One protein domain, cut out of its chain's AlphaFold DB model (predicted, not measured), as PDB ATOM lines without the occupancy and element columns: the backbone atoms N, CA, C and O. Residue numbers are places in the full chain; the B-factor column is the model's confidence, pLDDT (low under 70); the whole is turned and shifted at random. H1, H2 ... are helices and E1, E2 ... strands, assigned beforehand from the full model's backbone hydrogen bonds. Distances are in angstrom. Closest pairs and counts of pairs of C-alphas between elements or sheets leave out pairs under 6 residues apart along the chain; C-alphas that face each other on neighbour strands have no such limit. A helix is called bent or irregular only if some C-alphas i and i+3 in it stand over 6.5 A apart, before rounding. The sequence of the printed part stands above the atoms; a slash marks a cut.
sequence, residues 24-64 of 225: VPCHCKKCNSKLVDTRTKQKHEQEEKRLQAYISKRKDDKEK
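This is residues 24 to 64 of the 225 residues of an uncharacterized protein of Rhizophagus irregularis (strain DAOM 181602 / DAOM 197198 / MUCL 43194) (UniProt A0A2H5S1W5). One long helix, H1, makes the length of the model, and residues 24 to 37 fold into a small looped head at its first end. In the head, residues 24 to 25 pair antiparallel with residues 35 to 36 of the short strand E1; residues 49 to 64 of H1 stick out free. The printed part has 41 residues, with one named strand followed by one named helix, and is mostly helix. It is a rod spanning 41 by 16 by 10 A, only just loose, close to extended, with a radius of gyration of the C-alphas of 13.1 A.

The printed part begins with C-alpha 24 at (-6.545, -20.811, 39.348). E1 is residues 35 to 37. H1 is residues 38 to 64, 39.7 A from first to last C-alpha, ending at (-32.313, -42.369, 62.298).

E1 and H1 meet only through their link, which is tight. E1 pairs with no named strand. In H1, 22 of 23 O i to N i+4 pairs are within hydrogen-bond range.

The C-alphas farthest apart, of Asp 37 and Lys 64, are 41.4 A apart. The printed part has no cut. Residues 60 to 64 have pLDDT under 70.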
ATOM      1  N   VAL A  24      -5.469 -21.296  38.483       92.12
ATOM      2  CA  VAL A  24      -6.545 -20.811  39.348       92.12
ATOM      3  C   VAL A  24      -6.368 -21.341  40.773       92.12
ATOM      4  O   VAL A  24      -5.886 -22.464  40.947       92.12
ATOM      5  N   PRO A  25      -6.763 -20.577  41.807       93.88
ATOM      6  CA  PRO A  25      -6.762 -21.071  43.180       93.88
ATOM      7  C   PRO A  25      -7.733 -22.247  43.337       93.88
ATOM      8  O   PRO A  25      -8.868 -22.206  42.839       93.88
ATOM      9  N   CYS A  26      -7.297 -23.293  44.040       94.44
ATOM     10  CA  CYS A  26      -8.132 -24.437  44.391       94.44
ATOM     11  C   CYS A  26      -8.136 -24.670  45.901       94.44
ATOM     12  O   CYS A  26      -7.109 -24.989  46.496       94.44
ATOM     13  N   HIS A  27      -9.315 -24.560  46.508       91.94
ATOM     14  CA  HIS A  27      -9.516 -24.646  47.957       91.94
ATOM     15  C   HIS A  27      -9.762 -26.074  48.460       91.94
ATOM     16  O   HIS A  27     -10.109 -26.266  49.620       91.94
ATOM     17  N   CYS A  28      -9.553 -27.077  47.601       90.12
ATOM     18  CA  CYS A  28      -9.732 -28.473  47.966       90.12
ATOM     19  C   CYS A  28      -8.784 -28.879  49.109       90.12
ATOM     20  O   CYS A  28      -7.648 -28.397  49.172       90.12
ATOM     21  N   LYS A  29      -9.185 -29.832  49.963       88.75
ATOM     22  CA  LYS A  29      -8.336 -30.333  51.072       88.75
ATOM     23  C   LYS A  29      -6.974 -30.878  50.625       88.75
ATOM     24  O   LYS A  29      -6.002 -30.794  51.362       88.75
ATOM     25  N   LYS A  30      -6.885 -31.440  49.416       87.31
ATOM     26  CA  LYS A  30      -5.607 -31.912  48.846       87.31
ATOM     27  C   LYS A  30      -4.722 -30.753  48.372       87.31
ATOM     28  O   LYS A  30      -3.506 -30.883  48.281       87.31
ATOM     29  N   CYS A  31      -5.348 -29.633  48.033       90.38
ATOM     30  CA  CYS A  31      -4.749 -28.505  47.344       90.38
ATOM     31  C   CYS A  31      -4.308 -27.410  48.307       90.38
ATOM     32  O   CYS A  31      -3.352 -26.710  47.998       90.38
ATOM     33  N   ASN A  32      -4.985 -27.243  49.448       90.75
ATOM     34  CA  ASN A  32      -4.707 -26.194  50.431       90.75
ATOM     35  C   ASN A  32      -4.548 -24.811  49.775       90.75
ATOM     36  O   ASN A  32      -3.540 -24.132  49.971       90.75
ATOM     37  N   SER A  33      -5.519 -24.396  48.952       90.25
ATOM     38  CA  SER A  33      -5.519 -23.103  48.232       90.25
ATOM     39  C   SER A  33      -4.413 -22.918  47.178       90.25
ATOM     40  O   SER A  33      -4.258 -21.821  46.644       90.25
ATOM     41  N   LYS A  34      -3.665 -23.967  46.810       93.31
ATOM     42  CA  LYS A  34      -2.631 -23.876  45.765       93.31
ATOM     43  C   LYS A  34      -3.218 -23.541  44.391       93.31
ATOM     44  O   LYS A  34      -4.341 -23.922  44.055       93.31
ATOM     45  N   LEU A  35      -2.401 -22.864  43.582       93.88
ATOM     46  CA  LEU A  35      -2.677 -22.590  42.174       93.88
ATOM     47  C   LEU A  35      -2.506 -23.867  41.345       93.88
ATOM     48  O   LEU A  35      -1.412 -24.428  41.265       93.88
ATOM     49  N   VAL A  36      -3.581 -24.300  40.700       92.12
ATOM     50  CA  VAL A  36      -3.619 -25.469  39.812       92.12
ATOM     51  C   VAL A  36      -4.300 -25.109  38.502       92.12
ATOM     52  O   VAL A  36      -5.021 -24.118  38.403       92.12
ATOM     53  N   ASP A  37      -4.068 -25.923  37.478       93.12
ATOM     54  CA  ASP A  37      -4.742 -25.761  36.195       93.12
ATOM     55  C   ASP A  37      -6.258 -25.935  36.350       93.12
ATOM     56  O   ASP A  37      -6.736 -26.739  37.158       93.12
ATOM     57  N   THR A  38      -7.022 -25.229  35.517       89.62
ATOM     58  CA  THR A  38      -8.496 -25.257  35.528       89.62
ATOM     59  C   THR A  38      -9.068 -26.672  35.420       89.62
ATOM     60  O   THR A  38      -9.954 -27.045  36.187       89.62
ATOM     61  N   ARG A  39      -8.502 -27.505  34.536       89.62
ATOM     62  CA  ARG A  39      -8.881 -28.921  34.382       89.62
ATOM     63  C   ARG A  39      -8.699 -29.710  35.681       89.62
ATOM     64  O   ARG A  39      -9.536 -30.531  36.043       89.62
ATOM     65  N   THR A  40      -7.587 -29.477  36.368       90.88
ATOM     66  CA  THR A  40      -7.249 -30.171  37.612       90.88
ATOM     67  C   THR A  40      -8.169 -29.725  38.745       90.88
ATOM     68  O   THR A  40      -8.668 -30.570  39.488       90.88
ATOM     69  N   LYS A  41      -8.476 -28.423  38.828       93.56
ATOM     70  CA  LYS A  41      -9.449 -27.876  39.786       93.56
ATOM     71  C   LYS A  41     -10.817 -28.552  39.657       93.56
ATOM     72  O   LYS A  41     -11.348 -29.011  40.662       93.56
ATOM     73  N   GLN A  42     -11.339 -28.695  38.439       91.19
ATOM     74  CA  GLN A  42     -12.638 -29.335  38.205       91.19
ATOM     75  C   GLN A  42     -12.674 -30.790  38.704       91.19
ATOM     76  O   GLN A  42     -13.630 -31.206  39.360       91.19
ATOM     77  N   LYS A  43     -11.608 -31.562  38.448       93.31
ATOM     78  CA  LYS A  43     -11.496 -32.942  38.945       93.31
ATOM     79  C   LYS A  43     -11.513 -32.991  40.476       93.31
ATOM     80  O   LYS A  43     -12.170 -33.851  41.058       93.31
ATOM     81  N   HIS A  44     -10.802 -32.072  41.125       94.19
ATOM     82  CA  HIS A  44     -10.754 -32.005  42.583       94.19
ATOM     83  C   HIS A  44     -12.103 -31.620  43.195       94.19
ATOM     84  O   HIS A  44     -12.512 -32.239  44.173       94.19
ATOM     85  N   GLU A  45     -12.818 -30.663  42.604       91.94
ATOM     86  CA  GLU A  45     -14.160 -30.280  43.057       91.94
ATOM     87  C   GLU A  45     -15.150 -31.447  42.961       91.94
ATOM     88  O   GLU A  45     -15.951 -31.659  43.871       91.94
ATOM     89  N   GLN A  46     -15.081 -32.244  41.892       93.44
ATOM     90  CA  GLN A  46     -15.929 -33.429  41.750       93.44
ATOM     91  C   GLN A  46     -15.618 -34.488  42.815       93.44
ATOM     92  O   GLN A  46     -16.535 -35.064  43.404       93.44
ATOM     93  N   GLU A  47     -14.337 -34.750  43.076       92.19
ATOM     94  CA  GLU A  47     -13.928 -35.700  44.110       92.19
ATOM     95  C   GLU A  47     -14.354 -35.228  45.507       92.19
ATOM     96  O   GLU A  47     -14.877 -36.010  46.298       92.19
ATOM     97  N   GLU A  48     -14.204 -33.937  45.796       92.50
ATOM     98  CA  GLU A  48     -14.628 -33.355  47.064       92.50
ATOM     99  C   GLU A  48     -16.146 -33.427  47.256       92.50
ATOM    100  O   GLU A  48     -16.600 -33.824  48.331       92.50
ATOM    101  N   LYS A  49     -16.936 -33.158  46.210       92.88
ATOM    102  CA  LYS A  49     -18.395 -33.356  46.238       92.88
ATOM    103  C   LYS A  49     -18.769 -34.810  46.537       92.88
ATOM    104  O   LYS A  49     -19.648 -35.053  47.361       92.88
ATOM    105  N   ARG A  50     -18.081 -35.784  45.927       92.62
ATOM    106  CA  ARG A  50     -18.299 -37.218  46.206       92.62
ATOM    107  C   ARG A  50     -17.994 -37.567  47.664       92.62
ATOM    108  O   ARG A  50     -18.779 -38.262  48.305       92.62
ATOM    109  N   LEU A  51     -16.887 -37.055  48.201       89.75
ATOM    110  CA  LEU A  51     -16.511 -37.263  49.602       89.75
ATOM    111  C   LEU A  51     -17.521 -36.625  50.564       89.75
ATOM    112  O   LEU A  51     -17.895 -37.249  51.555       89.75
ATOM    113  N   GLN A  52     -17.988 -35.410  50.270       90.38
ATOM    114  CA  GLN A  52     -19.018 -34.747  51.069       90.38
ATOM    115  C   GLN A  52     -20.326 -35.545  51.064       90.38
ATOM    116  O   GLN A  52     -20.868 -35.807  52.134       90.38
ATOM    117  N   ALA A  53     -20.777 -36.018  49.898       89.75
ATOM    118  CA  ALA A  53     -21.977 -36.847  49.791       89.75
ATOM    119  C   ALA A  53     -21.869 -38.139  50.621       89.75
ATOM    120  O   ALA A  53     -22.818 -38.520  51.305       89.75
ATOM    121  N   TYR A  54     -20.702 -38.790  50.618       86.38
ATOM    122  CA  TYR A  54     -20.466 -39.986  51.429       86.38
ATOM    123  C   TYR A  54     -20.539 -39.710  52.939       86.38
ATOM    124  O   TYR A  54     -21.100 -40.502  53.697       86.38
ATOM    125  N   ILE A  55     -19.989 -38.577  53.384       86.06
ATOM    126  CA  ILE A  55     -20.029 -38.172  54.795       86.06
ATOM    127  C   ILE A  55     -21.461 -37.834  55.221       86.06
ATOM    128  O   ILE A  55     -21.854 -38.218  56.323       86.06
ATOM    129  N   SER A  56     -22.231 -37.144  54.375       84.69
ATOM    130  CA  SER A  56     -23.621 -36.784  54.678       84.69
ATOM    131  C   SER A  56     -24.501 -38.021  54.855       84.69
ATOM    132  O   SER A  56     -25.128 -38.149  55.900       84.69
ATOM    133  N   LYS A  57     -24.424 -39.008  53.944       78.31
ATOM    134  CA  LYS A  57     -25.202 -40.261  54.055       78.31
ATOM    135  C   LYS A  57     -24.993 -40.982  55.396       78.31
ATOM    136  O   LYS A  57     -25.945 -41.425  56.023       78.31
ATOM    137  N   ARG A  58     -23.750 -41.032  55.895       71.12
ATOM    138  CA  ARG A  58     -23.441 -41.648  57.202       71.12
ATOM    139  C   ARG A  58     -24.014 -40.884  58.400       71.12
ATOM    140  O   ARG A  58     -24.169 -41.474  59.470       71.12
ATOM    141  N   LYS A  59     -24.246 -39.573  58.275       72.75
ATOM    142  CA  LYS A  59     -24.855 -38.773  59.347       72.75
ATOM    143  C   LYS A  59     -26.357 -39.028  59.425       72.75
ATOM    144  O   LYS A  59     -26.856 -39.228  60.529       72.75
ATOM    145  N   ASP A  60     -27.015 -39.133  58.276       64.94
ATOM    146  CA  ASP A  60     -28.455 -39.392  58.191       64.94
ATOM    147  C   ASP A  60     -28.818 -40.771  58.792       64.94
ATOM    148  O   ASP A  60     -29.791 -40.904  59.538       64.94
ATOM    149  N   ASP A  61     -27.971 -41.788  58.584       59.09
ATOM    150  CA  ASP A  61     -28.140 -43.119  59.197       59.09
ATOM    151  C   ASP A  61     -27.973 -43.102  60.730       59.09
ATOM    152  O   ASP A  61     -28.631 -43.850  61.464       59.09
ATOM    153  N   LYS A  62     -27.092 -42.231  61.241       58.16
ATOM    154  CA  LYS A  62     -26.840 -42.100  62.682       58.16
ATOM    155  C   LYS A  62     -27.991 -41.385  63.392       58.16
ATOM    156  O   LYS A  62     -28.348 -41.771  64.501       58.16
ATOM    157  N   GLU A  63     -28.604 -40.398  62.752       57.06
ATOM    158  CA  GLU A  63     -29.744 -39.666  63.316       57.06
ATOM    159  C   GLU A  63     -31.033 -40.509  63.315       57.06
ATOM    160  O   GLU A  63     -31.844 -40.437  64.242       57.06
ATOM    161  N   LYS A  64     -31.183 -41.425  62.346       56.91
ATOM    162  CA  LYS A  64     -32.313 -42.369  62.298       56.91
ATOM    163  C   LYS A  64     -32.279 -43.435  63.405       56.91
ATOM    164  O   LYS A  64     -33.323 -43.996  63.740       56.91
TER     165      LYS A  64